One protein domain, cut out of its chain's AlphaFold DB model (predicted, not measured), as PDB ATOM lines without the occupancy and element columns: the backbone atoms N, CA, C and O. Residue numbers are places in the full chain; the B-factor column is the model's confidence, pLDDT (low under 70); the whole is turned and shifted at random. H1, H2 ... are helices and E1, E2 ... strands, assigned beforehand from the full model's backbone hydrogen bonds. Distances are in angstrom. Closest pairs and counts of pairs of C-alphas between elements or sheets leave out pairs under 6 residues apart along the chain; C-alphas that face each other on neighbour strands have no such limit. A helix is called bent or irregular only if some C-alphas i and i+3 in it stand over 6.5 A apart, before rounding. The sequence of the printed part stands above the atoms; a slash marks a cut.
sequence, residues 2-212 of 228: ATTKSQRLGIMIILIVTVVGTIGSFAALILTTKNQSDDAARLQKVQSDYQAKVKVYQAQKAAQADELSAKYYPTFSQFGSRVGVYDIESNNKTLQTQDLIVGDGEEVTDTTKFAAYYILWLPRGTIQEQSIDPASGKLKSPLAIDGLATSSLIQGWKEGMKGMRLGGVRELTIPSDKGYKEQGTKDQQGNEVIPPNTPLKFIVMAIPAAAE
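What this domain is: This is residues 2 to 212 of the 228 residues of the protein "Peptidyl-prolyl cis-trans isomerase" of Candidatus Saccharibacteria bacterium (UniProt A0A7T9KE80). One very long, nearly straight helix arm, H1a, reaches out from a compact head, and residues 2 to 60 stick out free. The head is a twisted antiparallel sheet of E1, E2, E3, E4, E5 and E7, with the short arm H1b over one face and the small helix H3 over the other. The printed part has 211 residues with three named helices and seven named strands, in the order H1 H2 E1 E2 E3 E4 H3 E5 E6 E7; the class is mixed, helices and strands. The whole is extended, with a radius of gyration of the C-alphas of 33.2 A and spans of 117 by 38 by 34 A.

How they stand to each other: Begin at H1, residues 5 to 82, assigned as one helix by its hydrogen bonds but bent: C-alphas 71 and 74 are 7.2 A apart. Its arms H1a, residues 5 to 71, and H1b, residues 74 to 82, are about perpendicular at 73 degrees. Next come H2, residues 88 to 91, and the branched sheet of E1, residues 96 to 101, E2, 114 to 121, E3, 127 to 130, E4, 143 to 145, E5, 169 to 174, and E7, 200 to 208. H1a is not on this sheet. H1b is on it at a height of 8.5 A, over E7 and along the strands at 9 degrees on the local plane; their closest C-alphas, of Phe 76 and Met 205, are 7.1 A apart. H2 only grazes the sheet. E1 and E5 are antiparallel, with N 98 and O 171 at 2.9 A. Beside E2, E3 and E4 lie on one side and E7 on the other; look at N 120 and O 129, 2.8 A, in the hairpin of E2 and E3, N 116 and O 143, 2.8 A, for E4, and N 117 and O 205, 2.9 A, for E7. E5 and E7 have N 172 and O 202 at 2.8 A. H3, residues 155 to 160, is on the opposite face from H1b, over E5 at a height of 8.8 A; the closest C-alphas, of Gly 156 and Ile 174, are 5.4 A apart. E6, residues 192 to 194, pairs with no named strand. Every O i to N i+4 pair is within hydrogen-bond range in H1a and H3; H1b has 0 of 5, with 4 of 6 O i to N i+3 pairs, and H2 is too short for such a pair.

Where its parts are: Find C-alpha 5 at (221.267, 133.598, 214.862); from there H1a runs 99.1 A to C-alpha 71 at (135.328, 97.708, 181.135). H1b is 15.3 A long, E2 22.3 A, and E7 24.7 A, ending at C-alpha 208 at (142.554, 96.616, 171.591).

The domain as a whole: The C-alphas farthest apart, of Ala 2 and Ser 90, are 116.8 A apart. The printed part has no cut. The links E1 to E2, E3 to E4 and E5 to E6 are long. Residues 2 to 3 and 5 to 38 have a pLDDT under 70.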
ATOM      1  N   ALA A   2     223.666 127.137 223.045       55.25
ATOM      2  CA  ALA A   2     222.795 128.190 222.517       55.25
ATOM      3  C   ALA A   2     222.790 128.159 220.978       55.25
ATOM      4  O   ALA A   2     223.850 128.144 220.360       55.25
ATOM      5  N   THR A   3     221.606 128.140 220.363       65.38
ATOM      6  CA  THR A   3     221.438 128.153 218.899       65.38
ATOM      7  C   THR A   3     221.892 129.478 218.286       65.38
ATOM      8  O   THR A   3     221.598 130.550 218.828       65.38
ATOM      9  N   THR A   4     222.591 129.419 217.147       75.50
ATOM     10  CA  THR A   4     223.135 130.602 216.459       75.50
ATOM     11  C   THR A   4     222.035 131.406 215.752       75.50
ATOM     12  O   THR A   4     220.981 130.870 215.401       75.50
ATOM     13  N   LYS A   5     222.253 132.712 215.524       61.28
ATOM     14  CA  LYS A   5     221.267 133.598 214.862       61.28
ATOM     15  C   LYS A   5     220.836 133.071 213.478       61.28
ATOM     16  O   LYS A   5     219.665 133.175 213.132       61.28
ATOM     17  N   SER A   6     221.745 132.424 212.749       57.69
ATOM     18  CA  SER A   6     221.489 131.796 211.444       57.69
ATOM     19  C   SER A   6     220.640 130.521 211.555       57.69
ATOM     20  O   SER A   6     219.755 130.297 210.735       57.69
ATOM     21  N   GLN A   7     220.840 129.721 212.610       56.84
ATOM     22  CA  GLN A   7     219.995 128.553 212.898       56.84
ATOM     23  C   GLN A   7     218.574 128.963 213.307       56.84
ATOM     24  O   GLN A   7     217.614 128.309 212.918       56.84
ATOM     25  N   ARG A   8     218.413 130.078 214.033       57.41
ATOM     26  CA  ARG A   8     217.090 130.602 214.419       57.41
ATOM     27  C   ARG A   8     216.284 131.127 213.225       57.41
ATOM     28  O   ARG A   8     215.073 130.932 213.196       57.41
ATOM     29  N   LEU A   9     216.942 131.734 212.231       59.34
ATOM     30  CA  LEU A   9     216.286 132.193 210.999       59.34
ATOM     31  C   LEU A   9     215.837 131.011 210.119       59.34
ATOM     32  O   LEU A   9     214.715 131.009 209.621       59.34
ATOM     33  N   GLY A  10     216.675 129.973 209.998       58.31
ATOM     34  CA  GLY A  10     216.316 128.735 209.294       58.31
ATOM     35  C   GLY A  10     215.129 128.003 209.933       58.31
ATOM     36  O   GLY A  10     214.233 127.558 209.224       58.31
ATOM     37  N   ILE A  11     215.067 127.950 211.269       60.59
ATOM     38  CA  ILE A  11     213.952 127.329 212.007       60.59
ATOM     39  C   ILE A  11     212.631 128.095 211.801       60.59
ATOM     40  O   ILE A  11     211.587 127.469 211.633       60.59
ATOM     41  N   MET A  12     212.657 129.433 211.755       53.88
ATOM     42  CA  MET A  12     211.449 130.245 211.529       53.88
ATOM     43  C   MET A  12     210.890 130.106 210.104       53.88
ATOM     44  O   MET A  12     209.675 130.035 209.934       53.88
ATOM     45  N   ILE A  13     211.750 130.013 209.084       57.22
ATOM     46  CA  ILE A  13     211.306 129.797 207.694       57.22
ATOM     47  C   ILE A  13     210.682 128.404 207.541       57.22
ATOM     48  O   ILE A  13     209.629 128.265 206.924       57.22
ATOM     49  N   ILE A  14     211.277 127.382 208.165       55.81
ATOM     50  CA  ILE A  14     210.739 126.015 208.153       55.81
ATOM     51  C   ILE A  14     209.376 125.948 208.861       55.81
ATOM     52  O   ILE A  14     208.474 125.295 208.344       55.81
ATOM     53  N   LEU A  15     209.181 126.656 209.981       49.72
ATOM     54  CA  LEU A  15     207.893 126.708 210.694       49.72
ATOM     55  C   LEU A  15     206.779 127.408 209.897       49.72
ATOM     56  O   LEU A  15     205.629 126.985 209.954       49.72
ATOM     57  N   ILE A  16     207.092 128.450 209.123       52.72
ATOM     58  CA  ILE A  16     206.096 129.122 208.271       52.72
ATOM     59  C   ILE A  16     205.718 128.230 207.076       52.72
ATOM     60  O   ILE A  16     204.541 128.124 206.732       52.72
ATOM     61  N   VAL A  17     206.688 127.528 206.481       52.31
ATOM     62  CA  VAL A  17     206.442 126.607 205.357       52.31
ATOM     63  C   VAL A  17     205.639 125.372 205.793       52.31
ATOM     64  O   VAL A  17     204.751 124.937 205.058       52.31
ATOM     65  N   THR A  18     205.863 124.834 206.997       51.00
ATOM     66  CA  THR A  18     205.085 123.687 207.506       51.00
ATOM     67  C   THR A  18     203.658 124.058 207.914       51.00
ATOM     68  O   THR A  18     202.748 123.257 207.690       51.00
ATOM     69  N   VAL A  19     203.420 125.270 208.433       51.00
ATOM     70  CA  VAL A  19     202.071 125.756 208.788       51.00
ATOM     71  C   VAL A  19     201.226 126.071 207.542       51.00
ATOM     72  O   VAL A  19     200.046 125.734 207.501       51.00
ATOM     73  N   VAL A  20     201.807 126.635 206.478       48.97
ATOM     74  CA  VAL A  20     201.063 126.911 205.228       48.97
ATOM     75  C   VAL A  20     200.771 125.623 204.439       48.97
ATOM     76  O   VAL A  20     199.668 125.461 203.914       48.97
ATOM     77  N   GLY A  21     201.704 124.661 204.411       45.53
ATOM     78  CA  GLY A  21     201.495 123.356 203.765       45.53
ATOM     79  C   GLY A  21     200.415 122.495 204.435       45.53
ATOM     80  O   GLY A  21     199.662 121.790 203.757       45.53
ATOM     81  N   THR A  22     200.275 122.584 205.762       52.50
ATOM     82  CA  THR A  22     199.224 121.870 206.509       52.50
ATOM     83  C   THR A  22     197.842 122.511 206.357       52.50
ATOM     84  O   THR A  22     196.861 121.782 206.219       52.50
ATOM     85  N   ILE A  23     197.743 123.843 206.269       52.28
ATOM     86  CA  ILE A  23     196.471 124.544 205.998       52.28
ATOM     87  C   ILE A  23     195.954 124.245 204.578       52.28
ATOM     88  O   ILE A  23     194.765 123.978 204.405       52.28
ATOM     89  N   GLY A  24     196.832 124.210 203.568       49.75
ATOM     90  CA  GLY A  24     196.457 123.830 202.196       49.75
ATOM     91  C   GLY A  24     195.964 122.381 202.077       49.75
ATOM     92  O   GLY A  24     195.011 122.105 201.348       49.75
ATOM     93  N   SER A  25     196.550 121.469 202.858       48.22
ATOM     94  CA  SER A  25     196.140 120.057 202.914       48.22
ATOM     95  C   SER A  25     194.777 119.878 203.598       48.22
ATOM     96  O   SER A  25     193.960 119.079 203.147       48.22
ATOM     97  N   PHE A  26     194.489 120.673 204.636       52.84
ATOM     98  CA  PHE A  26     193.176 120.709 205.289       52.84
ATOM     99  C   PHE A  26     192.092 121.314 204.385       52.84
ATOM    100  O   PHE A  26     190.985 120.788 204.323       52.84
ATOM    101  N   ALA A  27     192.402 122.378 203.637       55.38
ATOM    102  CA  ALA A  27     191.478 122.964 202.666       55.38
ATOM    103  C   ALA A  27     191.154 121.995 201.513       55.38
ATOM    104  O   ALA A  27     189.995 121.891 201.124       55.38
ATOM    105  N   ALA A  28     192.139 121.238 201.015       54.03
ATOM    106  CA  ALA A  28     191.919 120.199 200.009       54.03
ATOM    107  C   ALA A  28     191.045 119.046 200.536       54.03
ATOM    108  O   ALA A  28     190.145 118.616 199.826       54.03
ATOM    109  N   LEU A  29     191.249 118.607 201.786       57.66
ATOM    110  CA  LEU A  29     190.413 117.601 202.462       57.66
ATOM    111  C   LEU A  29     188.975 118.085 202.708       57.66
ATOM    112  O   LEU A  29     188.026 117.323 202.549       57.66
ATOM    113  N   ILE A  30     188.789 119.356 203.068       55.56
ATOM    114  CA  ILE A  30     187.459 119.963 203.225       55.56
ATOM    115  C   ILE A  30     186.774 120.122 201.858       55.56
ATOM    116  O   ILE A  30     185.577 119.871 201.755       55.56
ATOM    117  N   LEU A  31     187.511 120.484 200.802       53.94
ATOM    118  CA  LEU A  31     186.985 120.576 199.435       53.94
ATOM    119  C   LEU A  31     186.613 119.202 198.861       53.94
ATOM    120  O   LEU A  31     185.564 119.093 198.235       53.94
ATOM    121  N   THR A  32     187.399 118.148 199.105       54.34
ATOM    122  CA  THR A  32     187.035 116.780 198.700       54.34
ATOM    123  C   THR A  32     185.871 116.229 199.515       54.34
ATOM    124  O   THR A  32     184.990 115.612 198.931       54.34
ATOM    125  N   THR A  33     185.795 116.507 200.821       55.25
ATOM    126  CA  THR A  33     184.662 116.084 201.670       55.25
ATOM    127  C   THR A  33     183.368 116.816 201.295       55.25
ATOM    128  O   THR A  33     182.308 116.199 201.246       55.25
ATOM    129  N   LYS A  34     183.438 118.119 200.981       54.31
ATOM    130  CA  LYS A  34     182.283 118.913 200.533       54.31
ATOM    131  C   LYS A  34     181.840 118.538 199.117       54.31
ATOM    132  O   LYS A  34     180.650 118.361 198.894       54.31
ATOM    133  N   ASN A  35     182.780 118.312 198.195       58.56
ATOM    134  CA  ASN A  35     182.457 117.734 196.887       58.56
ATOM    135  C   ASN A  35     181.828 116.344 197.034       58.56
ATOM    136  O   ASN A  35     180.844 116.068 196.365       58.56
ATOM    137  N   GLN A  36     182.318 115.497 197.946       61.34
ATOM    138  CA  GLN A  36     181.713 114.187 198.219       61.34
ATOM    139  C   GLN A  36     180.304 114.293 198.817       61.34
ATOM    140  O   GLN A  36     179.434 113.511 198.438       61.34
ATOM    141  N   SER A  37     180.037 115.246 199.718       61.78
ATOM    142  CA  SER A  37     178.688 115.455 200.265       61.78
ATOM    143  C   SER A  37     177.725 116.053 199.242       61.78
ATOM    144  O   SER A  37     176.563 115.654 199.198       61.78
ATOM    145  N   ASP A  38     178.200 116.977 198.405       67.31
ATOM    146  CA  ASP A  38     177.403 117.613 197.354       67.31
ATOM    147  C   ASP A  38     177.119 116.618 196.212       67.31
ATOM    148  O   ASP A  38     175.995 116.561 195.709       67.31
ATOM    149  N   ASP A  39     178.080 115.752 195.868       74.06
ATOM    150  CA  ASP A  39     177.879 114.632 194.944       74.06
ATOM    151  C   ASP A  39     176.937 113.568 195.519       74.06
ATOM    152  O   ASP A  39     176.057 113.087 194.804       74.06
ATOM    153  N   ALA A  40     177.041 113.240 196.811       77.12
ATOM    154  CA  ALA A  40     176.105 112.333 197.472       77.12
ATOM    155  C   ALA A  40     174.678 112.904 197.491       77.12
ATOM    156  O   ALA A  40     173.727 112.196 197.156       77.12
ATOM    157  N   ALA A  41     174.518 114.192 197.809       82.81
ATOM    158  CA  ALA A  41     173.225 114.874 197.781       82.81
ATOM    159  C   ALA A  41     172.645 114.938 196.357       82.81
ATOM    160  O   ALA A  41     171.450 114.706 196.155       82.81
ATOM    161  N   ARG A  42     173.491 115.189 195.349       83.12
ATOM    162  CA  ARG A  42     173.110 115.160 193.931       83.12
ATOM    163  C   ARG A  42     172.637 113.770 193.508       83.12
ATOM    164  O   ARG A  42     171.566 113.662 192.914       83.12
ATOM    165  N   LEU A  43     173.384 112.714 193.827       84.06
ATOM    166  CA  LEU A  43     173.011 111.334 193.497       84.06
ATOM    167  C   LEU A  43     171.744 110.892 194.237       84.06
ATOM    168  O   LEU A  43     170.865 110.283 193.629       84.06
ATOM    169  N   GLN A  44     171.588 111.270 195.509       87.31
ATOM    170  CA  GLN A  44     170.366 111.024 196.278       87.31
ATOM    171  C   GLN A  44     169.155 111.726 195.648       87.31
ATOM    172  O   GLN A  44     168.071 111.142 195.542       87.31
ATOM    173  N   LYS A  45     169.330 112.964 195.172       89.88
ATOM    174  CA  LYS A  45     168.284 113.680 194.441       89.88
ATOM    175  C   LYS A  45     167.933 112.971 193.130       89.88
ATOM    176  O   LYS A  45     166.760 112.725 192.884       89.88
ATOM    177  N   VAL A  46     168.920 112.568 192.330       90.56
ATOM    178  CA  VAL A  46     168.685 111.820 191.079       90.56
ATOM    179  C   VAL A  46     167.962 110.494 191.345       90.56
ATOM    180  O   VAL A  46     167.020 110.147 190.631       90.56
ATOM    181  N   GLN A  47     168.348 109.772 192.398       88.31
ATOM    182  CA  GLN A  47     167.699 108.527 192.799       88.31
ATOM    183  C   GLN A  47     166.247 108.755 193.238       88.31
ATOM    184  O   GLN A  47     165.362 108.021 192.799       88.31
ATOM    185  N   SER A  48     165.982 109.763 194.074       91.75
ATOM    186  CA  SER A  48     164.622 110.087 194.528       91.75
ATOM    187  C   SER A  48     163.732 110.596 193.388       91.75
ATOM    188  O   SER A  48     162.590 110.153 193.273       91.75
ATOM    189  N   ASP A  49     164.265 111.420 192.482       93.25
ATOM    190  CA  ASP A  49     163.578 111.865 191.266       93.25
ATOM    191  C   ASP A  49     163.228 110.660 190.366       93.25
ATOM    192  O   ASP A  49     162.109 110.557 189.857       93.25
ATOM    193  N   TYR A  50     164.151 109.704 190.195       92.12
ATOM    194  CA  TYR A  50     163.888 108.469 189.451       92.12
ATOM    195  C   TYR A  50     162.834 107.589 190.134       92.12
ATOM    196  O   TYR A  50     161.903 107.127 189.476       92.12
ATOM    197  N   GLN A  51     162.913 107.405 191.453       93.38
ATOM    198  CA  GLN A  51     161.903 106.667 192.220       93.38
ATOM    199  C   GLN A  51     160.517 107.314 192.112       93.38
ATOM    200  O   GLN A  51     159.523 106.606 191.946       93.38
ATOM    201  N   ALA A  52     160.436 108.646 192.152       94.56
ATOM    202  CA  ALA A  52     159.189 109.375 191.952       94.56
ATOM    203  C   ALA A  52     158.613 109.121 190.550       94.56
ATOM    204  O   ALA A  52     157.428 108.809 190.423       94.56
ATOM    205  N   LYS A  53     159.452 109.159 189.506       93.56
ATOM    206  CA  LYS A  53     159.042 108.818 188.133       93.56
ATOM    207  C   LYS A  53     158.562 107.371 188.012       93.56
ATOM    208  O   LYS A  53     157.533 107.131 187.387       93.56
ATOM    209  N   VAL A  54     159.249 106.415 188.644       93.75
ATOM    210  CA  VAL A  54     158.813 105.007 188.697       93.75
ATOM    211  C   VAL A  54     157.460 104.891 189.395       93.75
ATOM    212  O   VAL A  54     156.581 104.197 188.897       93.75
ATOM    213  N   LYS A  55     157.242 105.599 190.508       94.50
ATOM    214  CA  LYS A  55     155.956 105.590 191.216       94.50
ATOM    215  C   LYS A  55     154.818 106.131 190.347       94.50
ATOM    216  O   LYS A  55     153.750 105.527 190.322       94.50
ATOM    217  N   VAL A  56     155.045 107.228 189.621       95.12
ATOM    218  CA  VAL A  56     154.065 107.780 188.668       95.12
ATOM    219  C   VAL A  56     153.773 106.780 187.552       95.12
ATOM    220  O   VAL A  56     152.609 106.502 187.282       95.12
ATOM    221  N   TYR A  57     154.811 106.184 186.962       93.06
ATOM    222  CA  TYR A  57     154.677 105.147 185.938       93.06
ATOM    223  C   TYR A  57     153.831 103.958 186.423       93.06
ATOM    224  O   TYR A  57     152.894 103.535 185.745       93.06
ATOM    225  N   GLN A  58     154.098 103.456 187.633       92.94
ATOM    226  CA  GLN A  58     153.323 102.359 188.214       92.94
ATOM    227  C   GLN A  58     151.876 102.767 188.510       92.94
ATOM    228  O   GLN A  58     150.960 101.989 188.257       92.94
ATOM    229  N   ALA A  59     151.646 103.991 188.992       94.69
ATOM    230  CA  ALA A  59     150.299 104.507 189.220       94.69
ATOM    231  C   ALA A  59     149.500 104.626 187.912       94.69
ATOM    232  O   ALA A  59     148.328 104.264 187.882       94.69
ATOM    233  N   GLN A  60     150.132 105.064 186.819       94.19
ATOM    234  CA  GLN A  60     149.511 105.110 185.491       94.19
ATOM    235  C   GLN A  60     149.154 103.708 184.985       94.19
ATOM    236  O   GLN A  60     148.044 103.496 184.502       94.19
ATOM    237  N   LYS A  61     150.063 102.735 185.138       93.31
ATOM    238  CA  LYS A  61     149.802 101.332 184.781       93.31
ATOM    239  C   LYS A  61     148.655 100.740 185.598       93.31
ATOM    240  O   LYS A  61     147.803 100.066 185.029       93.31
ATOM    241  N   ALA A  62     148.618 101.010 186.902       93.31
ATOM    242  CA  ALA A  62     147.548 100.550 187.782       93.31
ATOM    243  C   ALA A  62     146.196 101.179 187.412       93.31
ATOM    244  O   ALA A  62     145.216 100.457 187.275       93.31
ATOM    245  N   ALA A  63     146.156 102.491 187.162       95.69
ATOM    246  CA  ALA A  63     144.940 103.183 186.740       95.69
ATOM    247  C   ALA A  63     144.407 102.651 185.399       95.69
ATOM    248  O   ALA A  63     143.215 102.391 185.271       95.69
ATOM    249  N   GLN A  64     145.293 102.420 184.424       95.62
ATOM    250  CA  GLN A  64     144.920 101.801 183.151       95.62
ATOM    251  C   GLN A  64     144.390 100.372 183.351       95.62
ATOM    252  O   GLN A  64     143.395  99.995 182.737       95.62
ATOM    253  N   ALA A  65     145.026  99.572 184.210       95.19
ATOM    254  CA  ALA A  65     144.551  98.226 184.521       95.19
ATOM    255  C   ALA A  65     143.169  98.249 185.198       95.19
ATOM    256  O   ALA A  65     142.311  97.449 184.836       95.19
ATOM    257  N   ASP A  66     142.928  99.188 186.119       96.44
ATOM    258  CA  ASP A  66     141.629  99.378 186.767       96.44
ATOM    259  C   ASP A  66     140.539  99.781 185.762       96.44
ATOM    260  O   ASP A  66     139.441  99.225 185.795       96.44
ATOM    261  N   GLU A  67     140.839 100.696 184.834       97.38
ATOM    262  CA  GLU A  67     139.912 101.114 183.776       97.38
ATOM    263  C   GLU A  67     139.553  99.947 182.845       97.38
ATOM    264  O   GLU A  67     138.376  99.671 182.592       97.38
ATOM    265  N   LEU A  68     140.562  99.209 182.370       97.81
ATOM    266  CA  LEU A  68     140.357  98.042 181.512       97.81
ATOM    267  C   LEU A  68     139.606  96.932 182.257       97.81
ATOM    268  O   LEU A  68     138.695  96.322 181.696       97.81
ATOM    269  N   SER A  69     139.923  96.705 183.533       98.12
ATOM    270  CA  SER A  69     139.183  95.771 184.378       98.12
ATOM    271  C   SER A  69     137.718  96.178 184.490       98.12
ATOM    272  O   SER A  69     136.848  95.350 184.243       98.12
ATOM    273  N   ALA A  70     137.416  97.438 184.812       98.06
ATOM    274  CA  ALA A  70     136.037  97.916 184.916       98.06
ATOM    275  C   ALA A  70     135.256  97.717 183.607       98.06
ATOM    276  O   ALA A  70     134.079  97.356 183.637       98.06
ATOM    277  N   LYS A  71     135.924  97.892 182.460       97.75
ATOM    278  CA  LYS A  71     135.328  97.708 181.135       97.75
ATOM    279  C   LYS A  71     135.071  96.240 180.780       97.75
ATOM    280  O   LYS A  71     133.999  95.925 180.271       97.75
ATOM    281  N   TYR A  72     136.040  95.352 181.001       98.12
ATOM    282  CA  TYR A  72     136.010  93.992 180.441       98.12
ATOM    283  C   TYR A  72     135.655  92.898 181.456       98.12
ATOM    284  O   TYR A  72     135.169  91.835 181.059       98.12
ATOM    285  N   TYR A  73     135.835  93.137 182.759       98.31
ATOM    286  CA  TYR A  73     135.540  92.154 183.806       98.31
ATOM    287  C   TYR A  73     134.084  91.659 183.797       98.31
ATOM    288  O   TYR A  73     133.896  90.439 183.857       98.31
ATOM    289  N   PRO A  74     133.044  92.520 183.683       97.75
ATOM    290  CA  PRO A  74     131.652  92.065 183.754       97.75
ATOM    291  C   PRO A  74     131.286  91.054 182.665       97.75
ATOM    292  O   PRO A  74     130.474  90.160 182.894       97.75
ATOM    293  N   THR A  75     131.899  91.178 181.487       97.44
ATOM    294  CA  THR A  75     131.725  90.234 180.380       97.44
ATOM    295  C   THR A  75     132.614  89.009 180.565       97.44
ATOM    296  O   THR A  75     132.136  87.882 180.479       97.44
ATOM    297  N   PHE A  76     133.908  89.203 180.837       98.19
ATOM    298  CA  PHE A  76     134.876  88.107 180.865       98.19
ATOM    299  C   PHE A  76     134.634  87.110 182.008       98.19
ATOM    300  O   PHE A  76     134.744  85.900 181.815       98.19
ATOM    301  N   SER A  77     134.254  87.607 183.188       97.25
ATOM    302  CA  SER A  77     134.020  86.793 184.392       97.25
ATOM    303  C   SER A  77     132.944  85.716 184.216       97.25
ATOM    304  O   SER A  77     133.040  84.650 184.825       97.25
ATOM    305  N   GLN A  78     131.965  85.933 183.331       97.12
ATOM    306  CA  GLN A  78     130.881  84.980 183.056       97.12
ATOM    307  C   GLN A  78     131.407  83.644 182.514       97.12
ATOM    308  O   GLN A  78     130.837  82.580 182.776       97.12
ATOM    309  N   PHE A  79     132.533  83.683 181.800       97.44
ATOM    310  CA  PHE A  79     133.146  82.509 181.188       97.44
ATOM    311  C   PHE A  79     133.976  81.668 182.160       97.44
ATOM    312  O   PHE A  79     134.357  80.555 181.807       97.44
ATOM    313  N   GLY A  80     134.185  82.124 183.401       95.31
ATOM    314  CA  GLY A  80     134.782  81.290 184.451       95.31
ATOM    315  C   GLY A  80     133.979  80.011 184.721       95.31
ATOM    316  O   GLY A  80     134.552  78.980 185.055       95.31
ATOM    317  N   SER A  81     132.666  80.040 184.474       96.06
ATOM    318  CA  SER A  81     131.775  78.877 184.582       96.06
ATOM    319  C   SER A  81     132.060  77.757 183.570       96.06
ATOM    320  O   SER A  81     131.582  76.640 183.753       96.06
ATOM    321  N   ARG A  82     132.840  78.027 182.511       96.50
ATOM    322  CA  ARG A  82     133.234  77.017 181.512       96.50
ATOM    323  C   ARG A  82     134.388  76.132 181.960       96.50
ATOM    324  O   ARG A  82     134.647  75.112 181.322       96.50
ATOM    325  N   VAL A  83     135.081  76.508 183.031       97.56
ATOM    326  CA  VAL A  83     136.145  75.680 183.591       97.56
ATOM    327  C   VAL A  83     135.531  74.381 184.096       97.56
ATOM    328  O   VAL A  83     134.643  74.370 184.944       97.56
ATOM    329  N   GLY A  84     136.021  73.272 183.560       96.88
ATOM    330  CA  GLY A  84     135.484  71.957 183.855       96.88
ATOM    331  C   GLY A  84     136.412  70.846 183.400       96.88
ATOM    332  O   GLY A  84     137.419  71.082 182.727       96.88
ATOM    333  N   VAL A  85     136.055  69.627 183.795       97.75
ATOM    334  CA  VAL A  85     136.777  68.412 183.416       97.75
ATOM    335  C   VAL A  85     136.595  68.148 181.923       97.75
ATOM    336  O   VAL A  85     135.501  68.308 181.383       97.75
ATOM    337  N   TYR A  86     137.663  67.714 181.263       97.06
ATOM    338  CA  TYR A  86     137.627  67.250 179.883       97.06
ATOM    339  C   TYR A  86     138.569  66.063 179.688       97.06
ATOM    340  O   TYR A  86     139.556  65.898 180.403       97.06
ATOM    341  N   ASP A  87     138.239  65.218 178.718       96.38
ATOM    342  CA  ASP A  87     139.024  64.033 178.398       96.38
ATOM    343  C   ASP A  87     140.273  64.390 177.570       96.38
ATOM    344  O   ASP A  87     140.225  65.240 176.680       96.38
ATOM    345  N   ILE A  88     141.394  63.728 177.859       94.75
ATOM    346  CA  ILE A  88     142.678  63.995 177.203       94.75
ATOM    347  C   ILE A  88     142.645  63.519 175.752       94.75
ATOM    348  O   ILE A  88     142.968  64.287 174.849       94.75
ATOM    349  N   GLU A  89     142.240  62.275 175.499       94.81
ATOM    350  CA  GLU A  89     142.373  61.655 174.176       94.81
ATOM    351  C   GLU A  89     141.545  62.372 173.106       94.81
ATOM    352  O   GLU A  89     142.003  62.599 171.985       94.81
ATOM    353  N   SER A  90     140.321  62.766 173.448       95.00
ATOM    354  CA  SER A  90     139.415  63.500 172.562       95.00
ATOM    355  C   SER A  90     139.893  64.917 172.250       95.00
ATOM    356  O   SER A  90     139.680  65.387 171.132       95.00
ATOM    357  N   ASN A  91     140.566  65.573 173.197       96.06
ATOM    358  CA  ASN A  91     141.001  66.967 173.082       96.06
ATOM    359  C   ASN A  91     142.468  67.112 172.639       96.06
ATOM    360  O   ASN A  91     142.924  68.229 172.411       96.06
ATOM    361  N   ASN A  92     143.205  66.006 172.474       95.75
ATOM    362  CA  ASN A  92     144.615  66.015 172.074       95.75
ATOM    363  C   ASN A  92     144.860  65.703 170.585       95.75
ATOM    364  O   ASN A  92     145.920  65.207 170.216       95.75
ATOM    365  N   LYS A  93     143.863  65.931 169.723       94.62
ATOM    366  CA  LYS A  93     143.924  65.537 168.303       94.62
ATOM    367  C   LYS A  93     144.275  66.698 167.388       94.62
ATOM    368  O   LYS A  93     145.212  66.624 166.604       94.62
ATOM    369  N   THR A  94     143.476  67.753 167.458       97.12
ATOM    370  CA  THR A  94     143.592  68.926 166.600       97.12
ATOM    371  C   THR A  94     143.231  70.167 167.393       97.12
ATOM    372  O   THR A  94     142.491  70.100 168.373       97.12
ATOM    373  N   LEU A  95     143.753  71.308 166.952       98.31
ATOM    374  CA  LEU A  95     143.333  72.599 167.472       98.31
ATOM    375  C   LEU A  95     141.846  72.806 167.174       98.31
ATOM    376  O   LEU A  95     141.416  72.668 166.028       98.31
ATOM    377  N   GLN A  96     141.080  73.167 168.199       98.44
ATOM    378  CA  GLN A  96     139.679  73.552 168.061       98.44
ATOM    379  C   GLN A  96     139.494  74.982 168.546       98.44
ATOM    380  O   GLN A  96     140.129  75.412 169.510       98.44
ATOM    381  N   THR A  97     138.602  75.703 167.876       98.44
ATOM    382  CA  THR A  97     138.226  77.066 168.242       98.44
ATOM    383  C   THR A  97     136.710  77.173 168.290       98.44
ATOM    384  O   THR A  97     136.012  76.567 167.476       98.44
ATOM    385  N   GLN A  98     136.200  77.927 169.259       98.38
ATOM    386  CA  GLN A  98     134.787  78.259 169.360       98.38
ATOM    387  C   GLN A  98     134.646  79.727 169.752       98.38
ATOM    388  O   GLN A  98     135.012  80.112 170.861       98.38
ATOM    389  N   ASP A  99     134.075  80.538 168.866       98.44
ATOM    390  CA  ASP A  99     133.686  81.900 169.220       98.44
ATOM    391  C   ASP A  99     132.487  81.867 170.167       98.44
ATOM    392  O   ASP A  99     131.428  81.326 169.852       98.44
ATOM    393  N   LEU A 100     132.681  82.435 171.353       98.44
ATOM    394  CA  LEU A 100     131.647  82.607 172.369       98.44
ATOM    395  C   LEU A 100     131.003  83.989 172.250       98.44
ATOM    396  O   LEU A 100     129.801  84.137 172.447       98.44
ATOM    397  N   ILE A 101     131.815  84.988 171.904       98.44
ATOM    398  CA  ILE A 101     131.391  86.330 171.513       98.44
ATOM    399  C   ILE A 101     132.227  86.724 170.302       98.44
ATOM    400  O   ILE A 101     133.456  86.713 170.368       98.44
ATOM    401  N   VAL A 102     131.572  87.113 169.212       98.38
ATOM    402  CA  VAL A 102     132.258  87.683 168.048       98.38
ATOM    403  C   VAL A 102     132.449  89.178 168.287       98.38
ATOM    404  O   VAL A 102     131.480  89.899 168.510       98.38
ATOM    405  N   GLY A 103     133.703  89.631 168.264       97.25
ATOM    406  CA  GLY A 103     134.050  91.038 168.442       97.25
ATOM    407  C   GLY A 103     133.679  91.915 167.244       97.25
ATOM    408  O   GLY A 103     133.489  91.445 166.116       97.25
ATOM    409  N   ASP A 104     133.619  93.220 167.479       96.56
ATOM    410  CA  ASP A 104     133.321  94.230 166.466       96.56
ATOM    411  C   ASP A 104     134.574  94.966 165.940       96.56
ATOM    412  O   ASP A 104     134.500  95.618 164.892       96.56
ATOM    413  N   GLY A 105     135.724  94.804 166.602       97.00
ATOM    414  CA  GLY A 105     136.982  95.479 166.282       97.00
ATOM    415  C   GLY A 105     137.808  94.844 165.157       97.00
ATOM    416  O   GLY A 105     137.332  94.007 164.392       97.00
ATOM    417  N   GLU A 106     139.069  95.264 165.035       97.56
ATOM    418  CA  GLU A 106     140.001  94.748 164.022       97.56
ATOM    419  C   GLU A 106     140.118  93.215 164.084       97.56
ATOM    420  O   GLU A 106     140.010  92.606 165.151       97.56
ATOM    421  N   GLU A 107     140.305  92.578 162.930       98.00
ATOM    422  CA  GLU A 107     140.614  91.153 162.872       98.00
ATOM    423  C   GLU A 107     142.057  90.906 163.327       98.00
ATOM    424  O   GLU A 107     142.981  91.616 162.935       98.00
ATOM    425  N   VAL A 108     142.261  89.882 164.151       98.31
ATOM    426  CA  VAL A 108     143.581  89.477 164.620       98.31
ATOM    427  C   VAL A 108     144.311  88.734 163.504       98.31
ATOM    428  O   VAL A 108     143.962  87.609 163.134       98.31
ATOM    429  N   THR A 109     145.373  89.365 163.009       97.75
ATOM    430  CA  THR A 109     146.297  88.825 162.006       97.75
ATOM    431  C   THR A 109     147.690  88.586 162.603       97.75
ATOM    432  O   THR A 109     147.919  88.758 163.802       97.75
ATOM    433  N   ASP A 110     148.656  88.192 161.770       97.38
ATOM    434  CA  ASP A 110     150.038  87.948 162.201       97.38
ATOM    435  C   ASP A 110     150.753  89.185 162.770       97.38
ATOM    436  O   ASP A 110     151.680  89.034 163.572       97.38
ATOM    437  N   THR A 111     150.315  90.386 162.389       97.12
ATOM    438  CA  THR A 111     150.943  91.668 162.754       97.12
ATOM    439  C   THR A 111     150.066  92.556 163.631       97.12
ATOM    440  O   THR A 111     150.548  93.579 164.120       97.12
ATOM    441  N   THR A 112     148.798  92.195 163.840       97.25
ATOM    442  CA  THR A 112     147.876  92.972 164.674       97.25
ATOM    443  C   THR A 112     148.408  93.053 166.100       97.25
ATOM    444  O   THR A 112     148.722  92.033 166.720       97.25
ATOM    445  N   LYS A 113     148.487  94.277 166.628       97.25
ATOM    446  CA  LYS A 113     148.824  94.529 168.028       97.25
ATOM    447  C   LYS A 113     147.561  94.520 168.865       97.25
ATOM    448  O   LYS A 113     146.611  95.243 168.571       97.25
ATOM    449  N   PHE A 114     147.554  93.734 169.928       97.75
ATOM    450  CA  PHE A 114     146.389  93.610 170.791       97.75
ATOM    451  C   PHE A 114     146.784  93.242 172.217       97.75
ATOM    452  O   PHE A 114     147.954  93.028 172.534       97.75
ATOM    453  N   ALA A 115     145.792  93.202 173.094       97.88
ATOM    454  CA  ALA A 115     145.937  92.718 174.454       97.88
ATOM    455  C   ALA A 115     144.947  91.575 174.707       97.88
ATOM    456  O   ALA A 115     143.904  91.501 174.059       97.88
ATOM    457  N   ALA A 116     145.260  90.679 175.638       98.38
ATOM    458  CA  ALA A 116     144.403  89.540 175.942       98.38
ATOM    459  C   ALA A 116     144.194  89.333 177.444       98.38
ATOM    460  O   ALA A 116     145.122  89.455 178.249       98.38
ATOM    461  N   TYR A 117     142.970  88.940 177.784       98.69
ATOM    462  CA  TYR A 117     142.635  88.287 179.043       98.69
ATOM    463  C   TYR A 117     142.368  86.816 178.793       98.69
ATOM    464  O   TYR A 117     141.817  86.460 177.753       98.69
ATOM    465  N   TYR A 118     142.749  85.955 179.731       98.69
ATOM    466  CA  TYR A 118     142.578  84.523 179.560       98.69
ATOM    467  C   TYR A 118     142.339  83.765 180.862       98.69
ATOM    468  O   TYR A 118     142.614  84.246 181.963       98.69
ATOM    469  N   ILE A 119     141.816  82.556 180.702       98.62
ATOM    470  CA  ILE A 119     141.757  81.510 181.717       98.62
ATOM    471  C   ILE A 119     142.336  80.264 181.060       98.62
ATOM    472  O   ILE A 119     141.827  79.848 180.026       98.62
ATOM    473  N   LEU A 120     143.383  79.692 181.643       98.38
ATOM    474  CA  LEU A 120     143.981  78.417 181.266       98.38
ATOM    475  C   LEU A 120     143.602  77.375 182.311       98.38
ATOM    476  O   LEU A 120     143.884  77.565 183.496       98.38
ATOM    477  N   TRP A 121     143.045  76.249 181.878       98.25
ATOM    478  CA  TRP A 121     142.838  75.098 182.749       98.25
ATOM    479  C   TRP A 121     143.246  73.780 182.095       98.25
ATOM    480  O   TRP A 121     143.350  73.661 180.874       98.25
ATOM    481  N   LEU A 122     143.512  72.806 182.962       97.56
ATOM    482  CA  LEU A 122     143.980  71.463 182.633       97.56
ATOM    483  C   LEU A 122     142.825  70.439 182.671       97.56
ATOM    484  O   LEU A 122     141.751  70.758 183.194       97.56
ATOM    485  N   PRO A 123     143.028  69.188 182.197       96.94
ATOM    486  CA  PRO A 123     141.961  68.188 182.019       96.94
ATOM    487  C   PRO A 123     141.098  67.913 183.252       96.94
ATOM    488  O   PRO A 123     139.933  67.551 183.129       96.94
ATOM    489  N   ARG A 124     141.636  68.118 184.458       95.56
ATOM    490  CA  ARG A 124     140.906  67.933 185.723       95.56
ATOM    491  C   ARG A 124     140.078  69.151 186.158       95.56
ATOM    492  O   ARG A 124     139.584  69.165 187.277       95.56
ATOM    493  N   GLY A 125     139.937  70.171 185.310       95.31
ATOM    494  CA  GLY A 125     139.291  71.438 185.669       95.31
ATOM    495  C   GLY A 125     140.171  72.353 186.527       95.31
ATOM    496  O   GLY A 125     139.694  73.349 187.060       95.31
ATOM    497  N   THR A 126     141.455  72.027 186.679       94.81
ATOM    498  CA  THR A 126     142.395  72.832 187.463       94.81
ATOM    499  C   THR A 126     142.809  74.057 186.664       94.81
ATOM    500  O   THR A 126     143.451  73.914 185.623       94.81
ATOM    501  N   ILE A 127     142.472  75.253 187.151       97.12
ATOM    502  CA  ILE A 127     142.970  76.510 186.584       97.12
ATOM    503  C   ILE A 127     144.470  76.599 186.858       97.12
ATOM    504  O   ILE A 127     144.884  76.620 188.015       97.12
ATOM    505  N   GLN A 128     145.266  76.670 185.795       95.81
ATOM    506  CA  GLN A 128     146.714  76.834 185.893       95.81
ATOM    507  C   GLN A 128     147.101  78.309 185.945       95.81
ATOM    508  O   GLN A 128     148.002  78.703 186.682       95.81
ATOM    509  N   GLU A 129     146.405  79.132 185.164       95.75
ATOM    510  CA  GLU A 129     146.626  80.567 185.123       95.75
ATOM    511  C   GLU A 129     145.342  81.287 184.717       95.75
ATOM    512  O   GLU A 129     144.547  80.778 183.931       95.75
ATOM    513  N   GLN A 130     145.123  82.483 185.257       97.81
ATOM    514  CA  GLN A 130     143.989  83.315 184.878       97.81
ATOM    515  C   GLN A 130     144.273  84.802 185.082       97.81
ATOM    516  O   GLN A 130     144.972  85.215 186.021       97.81
ATOM    517  N   SER A 131     143.661  85.610 184.219       98.19
ATOM    518  CA  SER A 131     143.658  87.067 184.313       98.19
ATOM    519  C   SER A 131     142.704  87.600 185.378       98.19
ATOM    520  O   SER A 131     142.872  88.737 185.805       98.19
ATOM    521  N   ILE A 132     141.729  86.804 185.818       97.81
ATOM    522  CA  ILE A 132     140.861  87.158 186.943       97.81
ATOM    523  C   ILE A 132     141.663  87.012 188.238       97.81
ATOM    524  O   ILE A 132     142.257  85.966 188.503       97.81
ATOM    525  N   ASP A 133     141.688  88.064 189.044       96.31
ATOM    526  CA  ASP A 133     142.172  88.010 190.413       96.31
ATOM    527  C   ASP A 133     141.014  87.607 191.348       96.31
ATOM    528  O   ASP A 133     140.086  88.397 191.549       96.31
ATOM    529  N   PRO A 134     141.044  86.390 191.927       93.00
ATOM    530  CA  PRO A 134     139.979  85.917 192.802       93.00
ATOM    531  C   PRO A 134     139.898  86.691 194.124       93.00
ATOM    532  O   PRO A 134     138.845  86.681 194.752       93.00
ATOM    533  N   ALA A 135     140.979  87.355 194.555       95.06
ATOM    534  CA  ALA A 135     140.991  88.096 195.812       95.06
ATOM    535  C   ALA A 135     140.296  89.457 195.686       95.06
ATOM    536  O   ALA A 135     139.591  89.880 196.600       95.06
ATOM    537  N   SER A 136     140.495  90.143 194.558       93.88
ATOM    538  CA  SER A 136     139.944  91.483 194.331       93.88
ATOM    539  C   SER A 136     138.675  91.506 193.480       93.88
ATOM    540  O   SER A 136     137.982  92.522 193.472       93.88
ATOM    541  N   GLY A 137     138.363  90.426 192.755       93.56
ATOM    542  CA  GLY A 137     137.263  90.424 191.788       93.56
ATOM    543  C   GLY A 137     137.518  91.377 190.617       93.56
ATOM    544  O   GLY A 137     136.586  91.980 190.096       93.56
ATOM    545  N   LYS A 138     138.786  91.549 190.227       96.81
ATOM    546  CA  LYS A 138     139.218  92.400 189.110       96.81
ATOM    547  C   LYS A 138     140.000  91.600 188.077       96.81
ATOM    548  O   LYS A 138     140.456  90.489 188.342       96.81
ATOM    549  N   LEU A 139     140.181  92.174 186.893       98.00
ATOM    550  CA  LEU A 139     141.190  91.710 185.949       98.00
ATOM    551  C   LEU A 139     142.551  92.290 186.327       98.00
ATOM    552  O   LEU A 139     142.677  93.466 186.663       98.00
ATOM    553  N   LYS A 140     143.581  91.452 186.232       96.38
ATOM    554  CA  LYS A 140     144.985  91.871 186.248       96.38
ATOM    555  C   LYS A 140     145.284  92.719 185.006       96.38
ATOM    556  O   LYS A 140     144.448  92.861 184.118       96.38
ATOM    557  N   SER A 141     146.498  93.251 184.895       95.00
ATOM    558  CA  SER A 141     146.956  93.844 183.634       95.00
ATOM    559  C   SER A 141     146.855  92.821 182.491       95.00
ATOM    560  O   SER A 141     147.231  91.663 182.696       95.00
ATOM    561  N   PRO A 142     146.356  93.210 181.304       96.81
ATOM    562  CA  PRO A 142     146.245  92.285 180.185       96.81
ATOM    563  C   PRO A 142     147.625  91.896 179.653       96.81
ATOM    564  O   PRO A 142     148.586  92.667 179.734       96.81
ATOM    565  N   LEU A 143     147.701  90.714 179.046       96.62
ATOM    566  CA  LEU A 143     148.878  90.296 178.296       96.62
ATOM    567  C   LEU A 143     148.957  91.130 177.016       96.62
ATOM    568  O   LEU A 143     148.008  91.116 176.240       96.62
ATOM    569  N   ALA A 144     150.052  91.855 176.796       95.88
ATOM    570  CA  ALA A 144     150.279  92.601 175.559       95.88
ATOM    571  C   ALA A 144     150.900  91.695 174.486       95.88
ATOM    572  O   ALA A 144     151.820  90.928 174.774       95.88
ATOM    573  N   ILE A 145     150.405  91.795 173.252       96.56
ATOM    574  CA  ILE A 145     150.862  91.023 172.097       96.56
ATOM    575  C   ILE A 145     151.150  91.994 170.948       96.56
ATOM    576  O   ILE A 145     150.235  92.587 170.383       96.56
ATOM    577  N   ASP A 146     152.426  92.127 170.579       93.94
ATOM    578  CA  ASP A 146     152.885  93.004 169.485       93.94
ATOM    579  C   ASP A 146     152.701  92.408 168.074       93.94
ATOM    580  O   ASP A 146     153.083  93.026 167.079       93.94
ATOM    581  N   GLY A 147     152.141  91.202 167.990       94.81
ATOM    582  CA  GLY A 147     151.899  90.454 166.758       94.81
ATOM    583  C   GLY A 147     152.050  88.950 166.990       94.81
ATOM    584  O   GLY A 147     152.954  88.501 167.697       94.81
ATOM    585  N   LEU A 148     151.170  88.137 166.401       96.69
ATOM    586  CA  LEU A 148     151.215  86.683 166.587       96.69
ATOM    587  C   LEU A 148     152.522  86.075 166.057       96.69
ATOM    588  O   LEU A 148     153.086  85.191 166.708       96.69
ATOM    589  N   ALA A 149     153.041  86.580 164.935       94.69
ATOM    590  CA  ALA A 149     154.262  86.063 164.321       94.69
ATOM    591  C   ALA A 149     155.498  86.259 165.217       94.69
ATOM    592  O   ALA A 149     156.273  85.319 165.410       94.69
ATOM    593  N   THR A 150     155.647  87.447 165.807       94.50
ATOM    594  CA  THR A 150     156.804  87.838 166.630       94.50
ATOM    595  C   THR A 150     156.663  87.452 168.103       94.50
ATOM    596  O   THR A 150     157.661  87.417 168.819       94.50
ATOM    597  N   SER A 151     155.451  87.129 168.565       93.81
ATOM    598  CA  SER A 151     155.207  86.738 169.956       93.81
ATOM    599  C   SER A 151     155.902  85.428 170.353       93.81
ATOM    600  O   SER A 151     156.091  84.518 169.541       93.81
ATOM    601  N   SER A 152     156.197  85.280 171.642       94.69
ATOM    602  CA  SER A 152     156.686  84.026 172.241       94.69
ATOM    603  C   SER A 152     155.555  83.078 172.669       94.69
ATOM    604  O   SER A 152     155.767  82.199 173.498       94.69
ATOM    605  N   LEU A 153     154.343  83.261 172.133       96.25
ATOM    606  CA  LEU A 153     153.187  82.422 172.452       96.25
ATOM    607  C   LEU A 153     153.344  80.999 171.903       96.25
ATOM    608  O   LEU A 153     153.991  80.777 170.874       96.25
ATOM    609  N   ILE A 154     152.681  80.039 172.550       97.00
ATOM    610  CA  ILE A 154     152.571  78.670 172.036       97.00
ATOM    611  C   ILE A 154     151.854  78.651 170.681       97.00
ATOM    612  O   ILE A 154     150.992  79.488 170.393       97.00
ATOM    613  N   GLN A 155     152.192  77.673 169.842       97.88
ATOM    614  CA  GLN A 155     151.680  77.584 168.472       97.88
ATOM    615  C   GLN A 155     150.146  77.526 168.421       97.88
ATOM    616  O   GLN A 155     149.545  78.174 167.571       97.88
ATOM    617  N   GLY A 156     149.505  76.822 169.358       98.06
ATOM    618  CA  GLY A 156     148.046  76.721 169.418       98.06
ATOM    619  C   GLY A 156     147.353  78.054 169.699       98.06
ATOM    620  O   GLY A 156     146.280  78.299 169.159       98.06
ATOM    621  N   TRP A 157     147.984  78.949 170.467       98.19
ATOM    622  CA  TRP A 157     147.506  80.325 170.623       98.19
ATOM    623  C   TRP A 157     147.671  81.103 169.321       98.19
ATOM    624  O   TRP A 157     146.721  81.715 168.848       98.19
ATOM    625  N   LYS A 158     148.858  81.046 168.703       98.12
ATOM    626  CA  LYS A 158     149.114  81.755 167.439       98.12
ATOM    627  C   LYS A 158     148.136  81.350 166.341       98.12
ATOM    628  O   LYS A 158     147.656  82.204 165.617       98.12
ATOM    629  N   GLU A 159     147.839  80.065 166.208       98.38
ATOM    630  CA  GLU A 159     146.886  79.572 165.214       98.38
ATOM    631  C   GLU A 159     145.434  79.834 165.634       98.38
ATOM    632  O   GLU A 159     144.635  80.282 164.818       98.38
ATOM    633  N   GLY A 160     145.093  79.606 166.906       98.19
ATOM    634  CA  GLY A 160     143.717  79.688 167.401       98.19
ATOM    635  C   GLY A 160     143.165  81.110 167.491       98.19
ATOM    636  O   GLY A 160     141.954  81.311 167.409       98.19
ATOM    637  N   MET A 161     144.047  82.099 167.626       98.19
ATOM    638  CA  MET A 161     143.676  83.513 167.691       98.19
ATOM    639  C   MET A 161     143.472  84.144 166.308       98.19
ATOM    640  O   MET A 161     142.792  85.163 166.209       98.19
ATOM    641  N   LYS A 162     144.018  83.562 165.229       97.88
ATOM    642  CA  LYS A 162     143.862  84.121 163.876       97.88
ATOM    643  C   LYS A 162     142.387  84.209 163.484       97.88
ATOM    644  O   LYS A 162     141.592  83.308 163.766       97.88
ATOM    645  N   GLY A 163     142.023  85.316 162.845       97.50
ATOM    646  CA  GLY A 163     140.668  85.556 162.357       97.50
ATOM    647  C   GLY A 163     139.637  85.890 163.440       97.50
ATOM    648  O   GLY A 163     138.479  86.137 163.112       97.50
ATOM    649  N   MET A 164     139.999  85.901 164.732       98.06
ATOM    650  CA  MET A 164     139.103  86.453 165.754       98.06
ATOM    651  C   MET A 164     139.083  87.978 165.665       98.06
ATOM    652  O   MET A 164     140.068  88.585 165.256       98.06
ATOM    653  N   ARG A 165     137.998  88.615 166.101       98.44
ATOM    654  CA  ARG A 165     137.895  90.082 166.124       98.44
ATOM    655  C   ARG A 165     138.081  90.621 167.538       98.44
ATOM    656  O   ARG A 165     137.608  90.013 168.501       98.44
ATOM    657  N   LEU A 166     138.764  91.759 167.663       98.38
ATOM    658  CA  LEU A 166     138.949  92.441 168.948       98.38
ATOM    659  C   LEU A 166     137.593  92.773 169.591       98.38
ATOM    660  O   LEU A 166     136.629  93.102 168.905       98.38
ATOM    661  N   GLY A 167     137.524  92.656 170.917       97.94
ATOM    662  CA  GLY A 167     136.286  92.657 171.702       97.94
ATOM    663  C   GLY A 167     135.622  91.278 171.816       97.94
ATOM    664  O   GLY A 167     134.693  91.116 172.604       97.94
ATOM    665  N   GLY A 168     136.089  90.282 171.058       98.44
ATOM    666  CA  GLY A 168     135.554  88.923 171.070       98.44
ATOM    667  C   GLY A 168     136.096  88.049 172.200       98.44
ATOM    668  O   GLY A 168     137.158  88.313 172.769       98.44
ATOM    669  N   VAL A 169     135.370  86.964 172.480       98.75
ATOM    670  CA  VAL A 169     135.749  85.902 173.419       98.75
ATOM    671  C   VAL A 169     135.726  84.566 172.693       98.75
ATOM    672  O   VAL A 169     134.722  84.219 172.072       98.75
ATOM    673  N   ARG A 170     136.811  83.801 172.800       98.75
ATOM    674  CA  ARG A 170     137.004  82.523 172.114       98.75
ATOM    675  C   ARG A 170     137.460  81.445 173.092       98.75
ATOM    676  O   ARG A 170     138.352  81.680 173.904       98.75
ATOM    677  N   GLU A 171     136.857  80.265 173.001       98.75
ATOM    678  CA  GLU A 171     137.391  79.047 173.616       98.75
ATOM    679  C   GLU A 171     138.371  78.378 172.646       98.75
ATOM    680  O   GLU A 171     138.078  78.228 171.457       98.75
ATOM    681  N   LEU A 172     139.535  77.985 173.159       98.75
ATOM    682  CA  LEU A 172     140.547  77.224 172.436       98.75
ATOM    683  C   LEU A 172     140.747  75.874 173.121       98.75
ATOM    684  O   LEU A 172     141.019  75.830 174.320       98.75
ATOM    685  N   THR A 173     140.708  74.796 172.341       98.56
ATOM    686  CA  THR A 173     141.225  73.484 172.748       98.56
ATOM    687  C   THR A 173     142.523  73.252 171.998       98.56
ATOM    688  O   THR A 173     142.517  73.066 170.781       98.56
ATOM    689  N   ILE A 174     143.643  73.299 172.712       98.62
ATOM    690  CA  ILE A 174     144.981  73.218 172.134       98.62
ATOM    691  C   ILE A 174     145.550  71.821 172.393       98.62
ATOM    692  O   ILE A 174     145.781  71.481 173.557       98.62
ATOM    693  N   PRO A 175     145.821  71.023 171.347       98.25
ATOM    694  CA  PRO A 175     146.514  69.754 171.513       98.25
ATOM    695  C   PRO A 175     147.951  69.990 171.999       98.25
ATOM    696  O   PRO A 175     148.550  71.046 171.777       98.25
ATOM    697  N   SER A 176     148.511  69.006 172.695       97.75
ATOM    698  CA  SER A 176     149.804  69.092 173.360       97.75
ATOM    699  C   SER A 176     150.931  69.393 172.380       97.75
ATOM    700  O   SER A 176     151.810  70.182 172.711       97.75
ATOM    701  N   ASP A 177     150.891  68.855 171.159       97.19
ATOM    702  CA  ASP A 177     151.863  69.128 170.089       97.19
ATOM    703  C   ASP A 177     151.972  70.626 169.725       97.19
ATOM    704  O   ASP A 177     153.046  71.098 169.345       97.19
ATOM    705  N   LYS A 178     150.887  71.385 169.921       97.75
ATOM    706  CA  LYS A 178     150.790  72.846 169.747       97.75
ATOM    707  C   LYS A 178     150.841  73.629 171.066       97.75
ATOM    708  O   LYS A 178     150.761  74.860 171.047       97.75
ATOM    709  N   GLY A 179     150.978  72.932 172.191       96.81
ATOM    710  CA  GLY A 179     151.184  73.469 173.532       96.81
ATOM    711  C   GLY A 179     152.586  73.151 174.053       96.81
ATOM    712  O   GLY A 179     153.581  73.572 173.463       96.81
ATOM    713  N   TYR A 180     152.655  72.408 175.160       95.81
ATOM    714  CA  TYR A 180     153.907  72.058 175.854       95.81
ATOM    715  C   TYR A 180     154.444  70.655 175.527       95.81
ATOM    716  O   TYR A 180     155.417  70.205 176.131       95.81
ATOM    717  N   LYS A 181     153.844  69.982 174.539       95.31
ATOM    718  CA  LYS A 181     154.315  68.733 173.924       95.31
ATOM    719  C   LYS A 181     154.544  67.618 174.952       95.31
ATOM    720  O   LYS A 181     153.873  67.564 175.980       95.31
ATOM    721  N   GLU A 182     155.456  66.701 174.655       94.50
ATOM    722  CA  GLU A 182     155.856  65.596 175.533       94.50
ATOM    723  C   GLU A 182     156.684  66.059 176.743       94.50
ATOM    724  O   GLU A 182     156.841  65.314 177.702       94.50
ATOM    725  N   GLN A 183     157.217  67.285 176.721       92.50
ATOM    726  CA  GLN A 183     158.047  67.812 177.804       92.50
ATOM    727  C   GLN A 183     157.213  68.360 178.970       92.50
ATOM    728  O   GLN A 183     157.647  68.281 180.120       92.50
ATOM    729  N   GLY A 184     156.035  68.921 178.690       93.12
ATOM    730  CA  GLY A 184     155.242  69.614 179.702       93.12
ATOM    731  C   GLY A 184     155.963  70.852 180.250       93.12
ATOM    732  O   GLY A 184     156.729  71.522 179.555       93.12
ATOM    733  N   THR A 185     155.702  71.201 181.507       94.25
ATOM    734  CA  THR A 185     156.357  72.318 182.201       94.25
ATOM    735  C   THR A 185     156.499  72.006 183.683       94.25
ATOM    736  O   THR A 185     155.606  71.409 184.286       94.25
ATOM    737  N   LYS A 186     157.613  72.435 184.276       93.31
ATOM    738  CA  LYS A 186     157.895  72.307 185.708       93.31
ATOM    739  C   LYS A 186     158.230  73.666 186.310       93.31
ATOM    740  O   LYS A 186     158.713  74.546 185.599       93.31
ATOM    741  N   ASP A 187     157.959  73.830 187.598       91.06
ATOM    742  CA  ASP A 187     158.372  75.016 188.345       91.06
ATOM    743  C   ASP A 187     159.874  74.969 188.691       91.06
ATOM    744  O   ASP A 187     160.594  74.024 188.358       91.06
ATOM    745  N   GLN A 188     160.363  76.009 189.370       90.25
ATOM    746  CA  GLN A 188     161.769  76.109 189.781       90.25
ATOM    747  C   GLN A 188     162.179  75.035 190.801       90.25
ATOM    748  O   GLN A 188     163.369  74.780 190.977       90.25
ATOM    749  N   GLN A 189     161.209  74.419 191.475       92.12
ATOM    750  CA  GLN A 189     161.398  73.355 192.455       92.12
ATOM    751  C   GLN A 189     161.295  71.959 191.816       92.12
ATOM    752  O   GLN A 189     161.535  70.958 192.488       92.12
ATOM    753  N   GLY A 190     160.990  71.880 190.517       88.81
ATOM    754  CA  GLY A 190     160.858  70.634 189.767       88.81
ATOM    755  C   GLY A 190     159.477  69.983 189.854       88.81
ATOM    756  O   GLY A 190     159.321  68.866 189.351       88.81
ATOM    757  N   ASN A 191     158.482  70.651 190.444       89.25
ATOM    758  CA  ASN A 191     157.110  70.151 190.476       89.25
ATOM    759  C   ASN A 191     156.448  70.340 189.111       89.25
ATOM    760  O   ASN A 191     156.681  71.335 188.424       89.25
ATOM    761  N   GLU A 192     155.604  69.389 188.717       90.75
ATOM    762  CA  GLU A 192     154.863  69.461 187.458       90.75
ATOM    763  C   GLU A 192     153.800  70.563 187.508       90.75
ATOM    764  O   GLU A 192     152.892  70.542 188.336       90.75
ATOM    765  N   VAL A 193     153.921  71.519 186.588       93.69
ATOM    766  CA  VAL A 193     152.969  72.616 186.360       93.69
ATOM    767  C   VAL A 193     151.995  72.200 185.262       93.69
ATOM    768  O   VAL A 193     150.786  72.312 185.414       93.69
ATOM    769  N   ILE A 194     152.528  71.679 184.158       94.88
ATOM    770  CA  ILE A 194     151.749  71.118 183.053       94.88
ATOM    771  C   ILE A 194     152.348  69.749 182.747       94.88
ATOM    772  O   ILE A 194     153.510  69.690 182.339       94.88
ATOM    773  N   PRO A 195     151.608  68.647 182.937       94.81
ATOM    774  CA  PRO A 195     152.148  67.325 182.659       94.81
ATOM    775  C   PRO A 195     152.488  67.137 181.167       94.81
ATOM    776  O   PRO A 195     151.873  67.776 180.302       94.81
ATOM    777  N   PRO A 196     153.415  66.224 180.838       95.75
ATOM    778  CA  PRO A 196     153.643  65.746 179.476       95.75
ATOM    779  C   PRO A 196     152.356  65.406 178.719       95.75
ATOM    780  O   PRO A 196     151.424  64.842 179.288       95.75
ATOM    781  N   ASN A 197     152.329  65.690 177.415       95.88
ATOM    782  CA  ASN A 197     151.245  65.319 176.499       95.88
ATOM    783  C   ASN A 197     149.854  65.819 176.928       95.88
ATOM    784  O   ASN A 197     148.836  65.198 176.623       95.88
ATOM    785  N   THR A 198     149.807  66.955 177.626       97.38
ATOM    786  CA  THR A 198     148.553  67.520 178.131       97.38
ATOM    787  C   THR A 198     147.940  68.493 177.124       97.38
ATOM    788  O   THR A 198     148.558  69.523 176.834       97.38
ATOM    789  N   PRO A 199     146.727  68.224 176.602       97.94
ATOM    790  CA  PRO A 199     145.959  69.226 175.882       97.94
ATOM    791  C   PRO A 199     145.475  70.304 176.850       97.94
ATOM    792  O   PRO A 199     145.106  70.026 177.994       97.94
ATOM    793  N   LEU A 200     145.454  71.541 176.377       98.38
ATOM    794  CA  LEU A 200     145.113  72.717 177.166       98.38
ATOM    795  C   LEU A 200     143.771  73.268 176.714       98.38
ATOM    796  O   LEU A 200     143.484  73.288 175.514       98.38
ATOM    797  N   LYS A 201     142.996  73.801 177.653       98.62
ATOM    798  CA  LYS A 201     141.857  74.642 177.311       98.62
ATOM    799  C   LYS A 201     142.071  76.075 177.759       98.62
ATOM    800  O   LYS A 201     142.576  76.328 178.854       98.62
ATOM    801  N   PHE A 202     141.671  76.996 176.889       98.75
ATOM    802  CA  PHE A 202     141.684  78.421 177.163       98.75
ATOM    803  C   PHE A 202     140.328  79.053 176.887       98.75
ATOM    804  O   PHE A 202     139.688  78.735 175.891       98.75
ATOM    805  N   ILE A 203     139.951  80.022 177.714       98.75
ATOM    806  CA  ILE A 203     139.048  81.102 177.326       98.75
ATOM    807  C   ILE A 203     139.936  82.310 177.109       98.75
ATOM    808  O   ILE A 203     140.711  82.640 178.003       98.75
ATOM    809  N   VAL A 204     139.827  82.965 175.958       98.75
ATOM    810  CA  VAL A 204     140.599  84.164 175.631       98.75
ATOM    811  C   VAL A 204     139.655  85.273 175.201       98.75
ATOM    812  O   VAL A 204     138.817  85.074 174.328       98.75
ATOM    813  N   MET A 205     139.802  86.452 175.794       98.75
ATOM    814  CA  MET A 205     139.201  87.689 175.310       98.75
ATOM    815  C   MET A 205     140.299  88.555 174.707       98.75
ATOM    816  O   MET A 205     141.215  88.960 175.423       98.75
ATOM    817  N   ALA A 206     140.201  88.851 173.412       98.50
ATOM    818  CA  ALA A 206     141.101  89.798 172.764       98.50
ATOM    819  C   ALA A 206     140.510  91.203 172.852       98.50
ATOM    820  O   ALA A 206     139.337  91.408 172.556       98.50
ATOM    821  N   ILE A 207     141.322  92.178 173.228       98.44
ATOM    822  CA  ILE A 207     140.952  93.588 173.335       98.44
ATOM    823  C   ILE A 207     141.951  94.439 172.542       98.44
ATOM    824  O   ILE A 207     143.076  93.991 172.303       98.44
ATOM    825  N   PRO A 208     141.588  95.671 172.141       97.75
ATOM    826  CA  PRO A 208     142.554  96.616 171.591       97.75
ATOM    827  C   PRO A 208     143.789  96.752 172.478       97.75
ATOM    828  O   PRO A 208     143.687  96.675 173.705       97.75
ATOM    829  N   ALA A 209     144.950  96.953 171.850       95.44
ATOM    830  CA  ALA A 209     146.186  97.203 172.575       95.44
ATOM    831  C   ALA A 209     145.986  98.358 173.568       95.44
ATOM    832  O   ALA A 209     145.408  99.395 173.234       95.44
ATOM    833  N   ALA A 210     146.441  98.158 174.804       91.12
ATOM    834  CA  ALA A 210     146.390  99.202 175.813       91.12
ATOM    835  C   ALA A 210     147.293 100.375 175.399       91.12
ATOM    836  O   ALA A 210     148.303 100.176 174.722       91.12
ATOM    837  N   ALA A 211     146.940 101.593 175.819       89.50
ATOM    838  CA  ALA A 211     147.756 102.764 175.522       89.50
ATOM    839  C   ALA A 211     149.182 102.572 176.058       89.50
ATOM    840  O   ALA A 211     149.376 102.120 177.192       89.50
ATOM    841  N   GLU A 212     150.174 102.909 175.237       87.56
ATOM    842  CA  GLU A 212     151.575 102.765 175.607       87.56
ATOM    843  C   GLU A 212     151.915 103.721 176.757       87.56
ATOM    844  O   GLU A 212     151.686 104.928 176.684       87.56
TER     845      GLU A 212